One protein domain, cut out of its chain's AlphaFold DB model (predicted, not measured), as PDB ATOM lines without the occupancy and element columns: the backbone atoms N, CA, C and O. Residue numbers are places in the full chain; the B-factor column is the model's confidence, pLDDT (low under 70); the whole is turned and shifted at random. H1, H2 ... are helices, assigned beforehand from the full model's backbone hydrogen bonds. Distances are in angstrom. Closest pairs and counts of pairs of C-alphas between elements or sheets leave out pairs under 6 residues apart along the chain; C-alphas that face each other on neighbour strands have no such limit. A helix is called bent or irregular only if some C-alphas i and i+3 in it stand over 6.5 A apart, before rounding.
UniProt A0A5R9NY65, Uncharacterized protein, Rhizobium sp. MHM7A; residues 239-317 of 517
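AT A GLANCE: This is residues 239 to 317 of the 517 residues of an uncharacterized protein of Rhizobium sp. MHM7A (UniProt A0A5R9NY65). Picture a flat fan of three helices, H1, H2 and H4, that meet near the last turns of the long helix H2 and spread away from there, with H2 in the middle and H1 and H4 on different sides of it. The small helix H3 sits over H2 off the flat of the fan, and the long link of residues 251 to 267 joins the spread ends of H1 and H2. The fan is loosely made between H1 and H2, where the first two residues of H1 make the contact. The printed part has 79 residues, with four named helices in the order H1, H2, H3, H4 and no named strand, and its class is all helix. The whole is compact, with a radius of gyration of the C-alphas of 13.1 A, and its C-alphas span 37 by 35 by 16 A.

HOW THE PARTS SIT: Begin at the first printed residue, where H1, residues 239 to 250, touches H2, residues 268 to 289, with residues 239 to 240 alone. Look there for their closest C-alphas, those of Ser 240 and Cys 284, 5.6 A apart; H2 touches H1 with residues 283 to 287 alone. The two run opposite ways at a steep tilt of 49 degrees. H2 is the hub, touching three other helices. Next along the printed part comes H3, residues 294 to 298, which touches H2 at residues 278 to 282 alone. The closest C-alphas of this pair are those of Ala 282 and Thr 296, 6.2 A apart. Then look at H4, residues 306 to 317, which touches H2 at residues 282 to 287 alone; their closest C-alphas, those of Val 286 and Gly 317, are 5.8 A apart. H2 and H4 run the same way at a shallow tilt of 34.9 degrees, only just short of steep. H3 and H4 are close but not clearly touching, with the C-alphas of Arg 297 and Asp 307 the closest at 7.5 A. H1 is apart from H3 and from H4. In the backbones of H1, H2, H3 and H4 you will find each O i to N i+4 pair within hydrogen-bond range.

IN THESE COORDINATES: Find C-alpha 239 at (-42.066, -38.856, 15.731); from there H1 runs 16.1 A to C-alpha 250, with z falling to -0.209. Go on to C-alpha 268 at (-36.530, -14.065, 6.765), where H2 begins; its 22 residues, Trp 268 to Asp 289, take it 30.9 A to C-alpha 289 at (-34.871, -38.472, 25.677). H3 follows from Arg 294 to Ala 298, five residues and 6.0 A from first to last C-alpha. H4 begins at Phe 306 and runs 15.5 A to Gly 317, where you find the last printed C-alpha at (-43.863, -35.311, 24.673). No helix here is bent or irregular.

THE WHOLE: Look for the greatest distance in the domain between the C-alphas of Gly 262 and Ile 315, 37.9 A apart, while those of Pro 239 and Gly 317, the first and last printed, are 9.8 A apart. The link from H1 to H2, 17 residues, is long; the one from H2 to H3, 4 residues, is tight; the one from H3 to H4, 7 residues, is short. The printed part has no cut. The B-factor column gives the model's confidence: the mean pLDDT of the printed part is 81.5, and residues 301 to 305, between H3 and H4, are under 70.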
ATOM      1  N   PRO A 239     -42.429 -39.979  16.585       87.00
ATOM      2  CA  PRO A 239     -42.066 -38.856  15.731       87.00
ATOM      3  C   PRO A 239     -40.827 -39.116  14.878       87.00
ATOM      4  O   PRO A 239     -40.749 -38.661  13.742       87.00
ATOM      5  N   SER A 240     -39.862 -39.883  15.382       84.50
ATOM      6  CA  SER A 240     -38.655 -40.210  14.623       84.50
ATOM      7  C   SER A 240     -38.944 -41.154  13.463       84.50
ATOM      8  O   SER A 240     -38.455 -40.912  12.363       84.50
ATOM      9  N   ALA A 241     -39.815 -42.144  13.668       87.88
ATOM     10  CA  ALA A 241     -40.282 -43.009  12.588       87.88
ATOM     11  C   ALA A 241     -41.058 -42.215  11.518       87.88
ATOM     12  O   ALA A 241     -40.953 -42.506  10.328       87.88
ATOM     13  N   PHE A 242     -41.803 -41.178  11.918       89.19
ATOM     14  CA  PHE A 242     -42.452 -40.273  10.969       89.19
ATOM     15  C   PHE A 242     -41.431 -39.487  10.143       89.19
ATOM     16  O   PHE A 242     -41.552 -39.426   8.923       89.19
ATOM     17  N   ILE A 243     -40.391 -38.934  10.770       89.12
ATOM     18  CA  ILE A 243     -39.333 -38.214  10.048       89.12
ATOM     19  C   ILE A 243     -38.592 -39.124   9.066       89.12
ATOM     20  O   ILE A 243     -38.347 -38.722   7.929       89.12
ATOM     21  N   GLU A 244     -38.263 -40.349   9.473       90.25
ATOM     22  CA  GLU A 244     -37.643 -41.341   8.589       90.25
ATOM     23  C   GLU A 244     -38.523 -41.644   7.374       90.25
ATOM     24  O   GLU A 244     -38.029 -41.644   6.245       90.25
ATOM     25  N   TYR A 245     -39.832 -41.801   7.588       91.88
ATOM     26  CA  TYR A 245     -40.788 -41.966   6.498       91.88
ATOM     27  C   TYR A 245     -40.806 -40.755   5.556       91.88
ATOM     28  O   TYR A 245     -40.781 -40.932   4.339       91.88
ATOM     29  N   ILE A 246     -40.802 -39.523   6.081       89.88
ATOM     30  CA  ILE A 246     -40.768 -38.312   5.244       89.88
ATOM     31  C   ILE A 246     -39.497 -38.270   4.381       89.88
ATOM     32  O   ILE A 246     -39.573 -37.972   3.187       89.88
ATOM     33  N   ILE A 247     -38.344 -38.629   4.948       90.69
ATOM     34  CA  ILE A 247     -37.076 -38.705   4.207       90.69
ATOM     35  C   ILE A 247     -37.165 -39.735   3.081       90.69
ATOM     36  O   ILE A 247     -36.749 -39.447   1.958       90.69
ATOM     37  N   GLU A 248     -37.703 -40.924   3.358       92.56
ATOM     38  CA  GLU A 248     -37.821 -41.997   2.369       92.56
ATOM     39  C   GLU A 248     -38.820 -41.651   1.254       92.56
ATOM     40  O   GLU A 248     -38.507 -41.811   0.072       92.56
ATOM     41  N   ALA A 249     -40.002 -41.153   1.618       88.81
ATOM     42  CA  ALA A 249     -41.098 -40.909   0.687       88.81
ATOM     43  C   ALA A 249     -40.903 -39.637  -0.156       88.81
ATOM     44  O   ALA A 249     -41.236 -39.635  -1.343       88.81
ATOM     45  N   TYR A 250     -40.339 -38.574   0.427       84.31
ATOM     46  CA  TYR A 250     -40.241 -37.251  -0.209       84.31
ATOM     47  C   TYR A 250     -38.796 -36.824  -0.514       84.31
ATOM     48  O   TYR A 250     -38.573 -35.860  -1.248       84.31
ATOM     49  N   GLY A 251     -37.788 -37.542  -0.006       86.00
ATOM     50  CA  GLY A 251     -36.375 -37.248  -0.269       86.00
ATOM     51  C   GLY A 251     -35.849 -35.995   0.436       86.00
ATOM     52  O   GLY A 251     -34.798 -35.474   0.055       86.00
ATOM     53  N   HIS A 252     -36.570 -35.493   1.439       83.69
ATOM     54  CA  HIS A 252     -36.226 -34.296   2.198       83.69
ATOM     55  C   HIS A 252     -36.159 -34.615   3.694       83.69
ATOM     56  O   HIS A 252     -37.100 -35.178   4.244       83.69
ATOM     57  N   ASP A 253     -35.058 -34.238   4.352       88.19
ATOM     58  CA  ASP A 253     -34.968 -34.272   5.814       88.19
ATOM     59  C   ASP A 253     -35.448 -32.928   6.379       88.19
ATOM     60  O   ASP A 253     -34.746 -31.925   6.210       88.19
ATOM     61  N   PRO A 254     -36.607 -32.884   7.059       85.25
ATOM     62  CA  PRO A 254     -37.150 -31.650   7.615       85.25
ATOM     63  C   PRO A 254     -36.327 -31.105   8.791       85.25
ATOM     64  O   PRO A 254     -36.575 -29.983   9.224       85.25
ATOM     65  N   ARG A 255     -35.337 -31.854   9.298       87.44
ATOM     66  CA  ARG A 255     -34.347 -31.392  10.287       87.44
ATOM     67  C   ARG A 255     -33.125 -30.745   9.631       87.44
ATOM     68  O   ARG A 255     -32.228 -30.283  10.335       87.44
ATOM     69  N   ASN A 256     -33.034 -30.742   8.299       84.62
ATOM     70  CA  ASN A 256     -31.858 -30.232   7.612       84.62
ATOM     71  C   ASN A 256     -31.751 -28.705   7.743       84.62
ATOM     72  O   ASN A 256     -32.637 -27.960   7.332       84.62
ATOM     73  N   THR A 257     -30.619 -28.241   8.270       82.56
ATOM     74  CA  THR A 257     -30.295 -26.817   8.413       82.56
ATOM     75  C   THR A 257     -29.599 -26.215   7.186       82.56
ATOM     76  O   THR A 257     -29.305 -25.017   7.181       82.56
ATOM     77  N   ASP A 258     -29.291 -27.013   6.160       83.44
ATOM     78  CA  ASP A 258     -28.654 -26.536   4.932       83.44
ATOM     79  C   ASP A 258     -29.567 -25.560   4.181       83.44
ATOM     80  O   ASP A 258     -30.698 -25.872   3.802       83.44
ATOM     81  N   LEU A 259     -29.054 -24.356   3.923       78.19
ATOM     82  CA  LEU A 259     -29.803 -23.323   3.216       78.19
ATOM     83  C   LEU A 259     -29.697 -23.500   1.693       78.19
ATOM     84  O   LEU A 259     -28.590 -23.684   1.176       78.19
ATOM     85  N   PRO A 260     -30.813 -23.371   0.947       82.81
ATOM     86  CA  PRO A 260     -30.787 -23.371  -0.509       82.81
ATOM     87  C   PRO A 260     -29.884 -22.278  -1.092       82.81
ATOM     88  O   PRO A 260     -29.715 -21.200  -0.513       82.81
ATOM     89  N   GLU A 261     -29.347 -22.527  -2.288       84.12
ATOM     90  CA  GLU A 261     -28.470 -21.579  -2.976       84.12
ATOM     91  C   GLU A 261     -29.149 -20.206  -3.142       84.12
ATOM     92  O   GLU A 261     -30.247 -20.086  -3.686       84.12
ATOM     93  N   GLY A 262     -28.484 -19.152  -2.661       81.94
ATOM     94  CA  GLY A 262     -28.980 -17.776  -2.730       81.94
ATOM     95  C   GLY A 262     -29.844 -17.321  -1.547       81.94
ATOM     96  O   GLY A 262     -30.177 -16.137  -1.501       81.94
ATOM     97  N   ILE A 263     -30.160 -18.196  -0.585       83.19
ATOM     98  CA  ILE A 263     -30.833 -17.838   0.675       83.19
ATOM     99  C   ILE A 263     -29.788 -17.683   1.781       83.19
ATOM    100  O   ILE A 263     -28.946 -18.560   1.972       83.19
ATOM    101  N   LYS A 264     -29.829 -16.575   2.526       84.81
ATOM    102  CA  LYS A 264     -28.931 -16.360   3.668       84.81
ATOM    103  C   LYS A 264     -29.636 -16.614   4.992       84.81
ATOM    104  O   LYS A 264     -30.841 -16.419   5.110       84.81
ATOM    105  N   ALA A 265     -28.863 -16.988   6.009       80.88
ATOM    106  CA  ALA A 265     -29.376 -17.263   7.353       80.88
ATOM    107  C   ALA A 265     -30.031 -16.038   8.010       80.88
ATOM    108  O   ALA A 265     -30.956 -16.177   8.802       80.88
ATOM    109  N   ASP A 266     -29.565 -14.832   7.685       82.00
ATOM    110  CA  ASP A 266     -30.105 -13.583   8.214       82.00
ATOM    111  C   ASP A 266     -31.372 -13.109   7.487       82.00
ATOM    112  O   ASP A 266     -32.094 -12.277   8.049       82.00
ATOM    113  N   ASP A 267     -31.684 -13.667   6.311       83.56
ATOM    114  CA  ASP A 267     -32.928 -13.415   5.587       83.56
ATOM    115  C   ASP A 267     -34.113 -14.096   6.283       83.56
ATOM    116  O   ASP A 267     -33.986 -15.173   6.864       83.56
ATOM    117  N   TRP A 268     -35.307 -13.506   6.170       79.50
ATOM    118  CA  TRP A 268     -36.530 -14.065   6.765       79.50
ATOM    119  C   TRP A 268     -36.776 -15.532   6.362       79.50
ATOM    120  O   TRP A 268     -37.138 -16.344   7.206       79.50
ATOM    121  N   ALA A 269     -36.513 -15.883   5.098       76.44
ATOM    122  CA  ALA A 269     -36.661 -17.252   4.604       76.44
ATOM    123  C   ALA A 269     -35.624 -18.216   5.205       76.44
ATOM    124  O   ALA A 269     -35.974 -19.340   5.549       76.44
ATOM    125  N   GLY A 270     -34.368 -17.781   5.364       79.88
ATOM    126  CA  GLY A 270     -33.335 -18.604   5.991       79.88
ATOM    127  C   GLY A 270     -33.614 -18.843   7.471       79.88
ATOM    128  O   GLY A 270     -33.484 -19.970   7.936       79.88
ATOM    129  N   ARG A 271     -34.086 -17.818   8.196       80.69
ATOM    130  CA  ARG A 271     -34.502 -17.964   9.601       80.69
ATOM    131  C   ARG A 271     -35.647 -18.956   9.766       80.69
ATOM    132  O   ARG A 271     -35.572 -19.784  10.658       80.69
ATOM    133  N   ALA A 272     -36.661 -18.897   8.902       78.75
ATOM    134  CA  ALA A 272     -37.802 -19.808   8.967       78.75
ATOM    135  C   ALA A 272     -37.396 -21.277   8.744       78.75
ATOM    136  O   ALA A 272     -37.847 -22.144   9.486       78.75
ATOM    137  N   ILE A 273     -36.508 -21.549   7.777       80.88
ATOM    138  CA  ILE A 273     -35.978 -22.902   7.521       80.88
ATOM    139  C   ILE A 273     -35.208 -23.416   8.742       80.88
ATOM    140  O   ILE A 273     -35.464 -24.519   9.216       80.88
ATOM    141  N   LEU A 274     -34.294 -22.601   9.279       83.50
ATOM    142  CA  LEU A 274     -33.500 -22.969  10.455       83.50
ATOM    143  C   LEU A 274     -34.381 -23.191  11.690       83.50
ATOM    144  O   LEU A 274     -34.163 -24.135  12.442       83.50
ATOM    145  N   GLU A 275     -35.386 -22.341  11.892       82.56
ATOM    146  CA  GLU A 275     -36.336 -22.469  12.991       82.56
ATOM    147  C   GLU A 275     -37.145 -23.767  12.884       82.56
ATOM    148  O   GLU A 275     -37.230 -24.507  13.861       82.56
ATOM    149  N   GLN A 276     -37.684 -24.084  11.704       83.00
ATOM    150  CA  GLN A 276     -38.435 -25.321  11.470       83.00
ATOM    151  C   GLN A 276     -37.561 -26.565  11.676       83.00
ATOM    152  O   GLN A 276     -37.967 -27.484  12.389       83.00
ATOM    153  N   ALA A 277     -36.347 -26.569  11.118       86.25
ATOM    154  CA  ALA A 277     -35.390 -27.661  11.272       86.25
ATOM    155  C   ALA A 277     -35.060 -27.930  12.742       86.25
ATOM    156  O   ALA A 277     -35.125 -29.067  13.214       86.25
ATOM    157  N   ASN A 278     -34.781 -26.869  13.497       86.31
ATOM    158  CA  ASN A 278     -34.479 -26.995  14.912       86.31
ATOM    159  C   ASN A 278     -35.707 -27.409  15.748       86.31
ATOM    160  O   ASN A 278     -35.546 -28.117  16.740       86.31
ATOM    161  N   ARG A 279     -36.930 -27.008  15.368       87.19
ATOM    162  CA  ARG A 279     -38.163 -27.475  16.030       87.19
ATOM    163  C   ARG A 279     -38.390 -28.969  15.798       87.19
ATOM    164  O   ARG A 279     -38.718 -29.667  16.748       87.19
ATOM    165  N   TRP A 280     -38.156 -29.479  14.586       88.62
ATOM    166  CA  TRP A 280     -38.197 -30.924  14.312       88.62
ATOM    167  C   TRP A 280     -37.119 -31.698  15.066       88.62
ATOM    168  O   TRP A 280     -37.383 -32.802  15.545       88.62
ATOM    169  N   GLN A 281     -35.927 -31.114  15.216       89.06
ATOM    170  CA  GLN A 281     -34.888 -31.697  16.060       89.06
ATOM    171  C   GLN A 281     -35.345 -31.772  17.522       89.06
ATOM    172  O   GLN A 281     -35.273 -32.844  18.110       89.06
ATOM    173  N   ALA A 282     -35.894 -30.687  18.079       87.44
ATOM    174  CA  ALA A 282     -36.445 -30.675  19.437       87.44
ATOM    175  C   ALA A 282     -37.546 -31.730  19.621       87.44
ATOM    176  O   ALA A 282     -37.617 -32.393  20.648       87.44
ATOM    177  N   PHE A 283     -38.365 -31.928  18.592       87.06
ATOM    178  CA  PHE A 283     -39.404 -32.947  18.555       87.06
ATOM    179  C   PHE A 283     -38.865 -34.377  18.636       87.06
ATOM    180  O   PHE A 283     -39.417 -35.202  19.363       87.06
ATOM    181  N   CYS A 284     -37.779 -34.666  17.917       85.50
ATOM    182  CA  CYS A 284     -37.103 -35.959  17.994       85.50
ATOM    183  C   CYS A 284     -36.378 -36.137  19.334       85.50
ATOM    184  O   CYS A 284     -36.462 -37.214  19.912       85.50
ATOM    185  N   ASP A 285     -35.714 -35.090  19.835       84.88
ATOM    186  CA  ASP A 285     -35.040 -35.105  21.139       84.88
ATOM    187  C   ASP A 285     -36.042 -35.476  22.244       84.88
ATOM    188  O   ASP A 285     -35.795 -36.379  23.033       84.88
ATOM    189  N   VAL A 286     -37.229 -34.860  22.251       82.44
ATOM    190  CA  VAL A 286     -38.270 -35.175  23.239       82.44
ATOM    191  C   VAL A 286     -38.821 -36.592  23.070       82.44
ATOM    192  O   VAL A 286     -39.060 -37.262  24.070       82.44
ATOM    193  N   ALA A 287     -38.990 -37.071  21.838       78.69
ATOM    194  CA  ALA A 287     -39.456 -38.434  21.596       78.69
ATOM    195  C   ALA A 287     -38.490 -39.509  22.125       78.69
ATOM    196  O   ALA A 287     -38.950 -40.548  22.587       78.69
ATOM    197  N   TYR A 288     -37.177 -39.265  22.059       73.75
ATOM    198  CA  TYR A 288     -36.156 -40.212  22.518       73.75
ATOM    199  C   TYR A 288     -35.777 -40.024  23.989       73.75
ATOM    200  O   TYR A 288     -35.750 -40.982  24.756       73.75
ATOM    201  N   ASP A 289     -35.489 -38.787  24.387       72.12
ATOM    202  CA  ASP A 289     -34.871 -38.472  25.677       72.12
ATOM    203  C   ASP A 289     -35.884 -37.912  26.692       72.12
ATOM    204  O   ASP A 289     -35.555 -37.657  27.860       72.12
ATOM    205  N   GLY A 290     -37.124 -37.662  26.258       72.44
ATOM    206  CA  GLY A 290     -38.153 -36.971  27.039       72.44
ATOM    207  C   GLY A 290     -37.880 -35.478  27.247       72.44
ATOM    208  O   GLY A 290     -38.677 -34.811  27.902       72.44
ATOM    209  N   VAL A 291     -36.763 -34.954  26.729       79.38
ATOM    210  CA  VAL A 291     -36.340 -33.553  26.856       79.38
ATOM    211  C   VAL A 291     -35.645 -33.051  25.601       79.38
ATOM    212  O   VAL A 291     -34.980 -33.807  24.901       79.38
ATOM    213  N   VAL A 292     -35.736 -31.749  25.349       84.44
ATOM    214  CA  VAL A 292     -34.965 -31.093  24.294       84.44
ATOM    215  C   VAL A 292     -33.504 -31.010  24.729       84.44
ATOM    216  O   VAL A 292     -33.182 -30.489  25.804       84.44
ATOM    217  N   SER A 293     -32.590 -31.486  23.883       83.81
ATOM    218  CA  SER A 293     -31.166 -31.492  24.213       83.81
ATOM    219  C   SER A 293     -30.627 -30.071  24.423       83.81
ATOM    220  O   SER A 293     -31.075 -29.095  23.813       83.81
ATOM    221  N   ARG A 294     -29.594 -29.933  25.267       83.12
ATOM    222  CA  ARG A 294     -28.924 -28.635  25.493       83.12
ATOM    223  C   ARG A 294     -28.385 -28.029  24.201       83.12
ATOM    224  O   ARG A 294     -28.360 -26.810  24.069       83.12
ATOM    225  N   GLU A 295     -27.933 -28.873  23.275       84.44
ATOM    226  CA  GLU A 295     -27.449 -28.431  21.972       84.44
ATOM    227  C   GLU A 295     -28.585 -27.827  21.148       84.44
ATOM    228  O   GLU A 295     -28.431 -26.726  20.621       84.44
ATOM    229  N   THR A 296     -29.735 -28.499  21.086       84.69
ATOM    230  CA  THR A 296     -30.913 -27.990  20.381       84.69
ATOM    231  C   THR A 296     -31.433 -26.707  21.020       84.69
ATOM    232  O   THR A 296     -31.642 -25.729  20.304       84.69
ATOM    233  N   ARG A 297     -31.535 -26.640  22.355       83.56
ATOM    234  CA  ARG A 297     -31.937 -25.410  23.066       83.56
ATOM    235  C   ARG A 297     -30.997 -24.231  22.776       83.56
ATOM    236  O   ARG A 297     -31.460 -23.124  22.522       83.56
ATOM    237  N   ALA A 298     -29.684 -24.463  22.724       81.31
ATOM    238  CA  ALA A 298     -28.693 -23.416  22.457       81.31
ATOM    239  C   ALA A 298     -28.723 -22.849  21.021       81.31
ATOM    240  O   ALA A 298     -28.128 -21.798  20.774       81.31
ATOM    241  N   LYS A 299     -29.389 -23.523  20.070       77.56
ATOM    242  CA  LYS A 299     -29.524 -23.058  18.674       77.56
ATOM    243  C   LYS A 299     -30.532 -21.912  18.515       77.56
ATOM    244  O   LYS A 299     -30.587 -21.315  17.440       77.56
ATOM    245  N   PHE A 300     -31.287 -21.572  19.559       70.19
ATOM    246  CA  PHE A 300     -32.285 -20.506  19.528       70.19
ATOM    247  C   PHE A 300     -31.814 -19.267  20.286       70.19
ATOM    248  O   PHE A 300     -31.208 -19.347  21.352       70.19
ATOM    249  N   GLU A 301     -32.092 -18.087  19.731       60.94
ATOM    250  CA  GLU A 301     -31.831 -16.830  20.428       60.94
ATOM    251  C   GLU A 301     -32.794 -16.670  21.623       60.94
ATOM    252  O   GLU A 301     -34.008 -16.846  21.475       60.94
ATOM    253  N   ASP A 302     -32.239 -16.229  22.761       54.59
ATOM    254  CA  ASP A 302     -32.821 -15.959  24.102       54.59
ATOM    255  C   ASP A 302     -34.023 -14.969  24.123       54.59
ATOM    256  O   ASP A 302     -34.409 -14.416  25.148       54.59
ATOM    257  N   ARG A 303     -34.612 -14.642  22.965       51.41
ATOM    258  CA  ARG A 303     -35.697 -13.652  22.803       51.41
ATOM    259  C   ARG A 303     -36.904 -14.149  22.005       51.41
ATOM    260  O   ARG A 303     -37.795 -13.354  21.716       51.41
ATOM    261  N   SER A 304     -36.940 -15.426  21.630       58.75
ATOM    262  CA  SER A 304     -37.887 -15.965  20.639       58.75
ATOM    263  C   SER A 304     -39.124 -16.666  21.219       58.75
ATOM    264  O   SER A 304     -40.003 -17.057  20.460       58.75
ATOM    265  N   GLY A 305     -39.228 -16.826  22.545       67.12
ATOM    266  CA  GLY A 305     -40.281 -17.659  23.146       67.12
ATOM    267  C   GLY A 305     -40.064 -19.162  22.925       67.12
ATOM    268  O   GLY A 305     -40.964 -19.949  23.200       67.12
ATOM    269  N   PHE A 306     -38.876 -19.558  22.452       77.50
ATOM    270  CA  PHE A 306     -38.529 -20.949  22.182       77.50
ATOM    271  C   PHE A 306     -38.416 -21.813  23.444       77.50
ATOM    272  O   PHE A 306     -38.767 -22.985  23.398       77.50
ATOM    273  N   ASP A 307     -38.003 -21.245  24.580       78.25
ATOM    274  CA  ASP A 307     -38.006 -21.994  25.843       78.25
ATOM    275  C   ASP A 307     -39.419 -22.439  26.207       78.25
ATOM    276  O   ASP A 307     -39.628 -23.608  26.495       78.25
ATOM    277  N   ARG A 308     -40.413 -21.554  26.052       80.50
ATOM    278  CA  ARG A 308     -41.819 -21.922  26.243       80.50
ATOM    279  C   ARG A 308     -42.253 -23.021  25.274       80.50
ATOM    280  O   ARG A 308     -42.938 -23.940  25.687       80.50
ATOM    281  N   PHE A 309     -41.836 -22.947  24.009       83.00
ATOM    282  CA  PHE A 309     -42.091 -24.017  23.043       83.00
ATOM    283  C   PHE A 309     -41.485 -25.353  23.493       83.00
ATOM    284  O   PHE A 309     -42.164 -26.371  23.411       83.00
ATOM    285  N   CYS A 310     -40.233 -25.359  23.962       84.44
ATOM    286  CA  CYS A 310     -39.590 -26.568  24.474       84.44
ATOM    287  C   CYS A 310     -40.320 -27.098  25.693       84.44
ATOM    288  O   CYS A 310     -40.577 -28.288  25.755       84.44
ATOM    289  N   ASP A 311     -40.659 -26.230  26.639       81.31
ATOM    290  CA  ASP A 311     -41.316 -26.629  27.875       81.31
ATOM    291  C   ASP A 311     -42.711 -27.205  27.575       81.31
ATOM    292  O   ASP A 311     -43.042 -28.281  28.064       81.31
ATOM    293  N   ASP A 312     -43.489 -26.567  26.690       80.00
ATOM    294  CA  ASP A 312     -44.778 -27.087  26.215       80.00
ATOM    295  C   ASP A 312     -44.592 -28.451  25.516       80.00
ATOM    296  O   ASP A 312     -45.342 -29.396  25.757       80.00
ATOM    297  N   LEU A 313     -43.561 -28.589  24.677       83.06
ATOM    298  CA  LEU A 313     -43.262 -29.833  23.970       83.06
ATOM    299  C   LEU A 313     -42.816 -30.956  24.911       83.06
ATOM    300  O   LEU A 313     -43.230 -32.095  24.735       83.06
ATOM    301  N   GLU A 314     -41.991 -30.646  25.903       81.69
ATOM    302  CA  GLU A 314     -41.509 -31.572  26.929       81.69
ATOM    303  C   GLU A 314     -42.607 -31.994  27.894       81.69
ATOM    304  O   GLU A 314     -42.506 -33.066  28.478       81.69
ATOM    305  N   ILE A 315     -43.635 -31.172  28.096       76.88
ATOM    306  CA  ILE A 315     -44.825 -31.548  28.861       76.88
ATOM    307  C   ILE A 315     -45.639 -32.578  28.073       76.88
ATOM    308  O   ILE A 315     -45.953 -33.644  28.602       76.88
ATOM    309  N   GLU A 316     -45.935 -32.301  26.801       77.12
ATOM    310  CA  GLU A 316     -46.744 -33.201  25.965       77.12
ATOM    311  C   GLU A 316     -45.992 -34.471  25.558       77.12
ATOM    312  O   GLU A 316     -46.572 -35.548  25.408       77.12
ATOM    313  N   GLY A 317     -44.685 -34.340  25.364       75.00
ATOM    314  CA  GLY A 317     -43.863 -35.311  24.673       75.00
ATOM    315  C   GLY A 317     -43.395 -36.503  25.509       75.00
ATOM    316  O   GLY A 317     -42.787 -37.427  24.975       75.00
TER     317      GLY A 317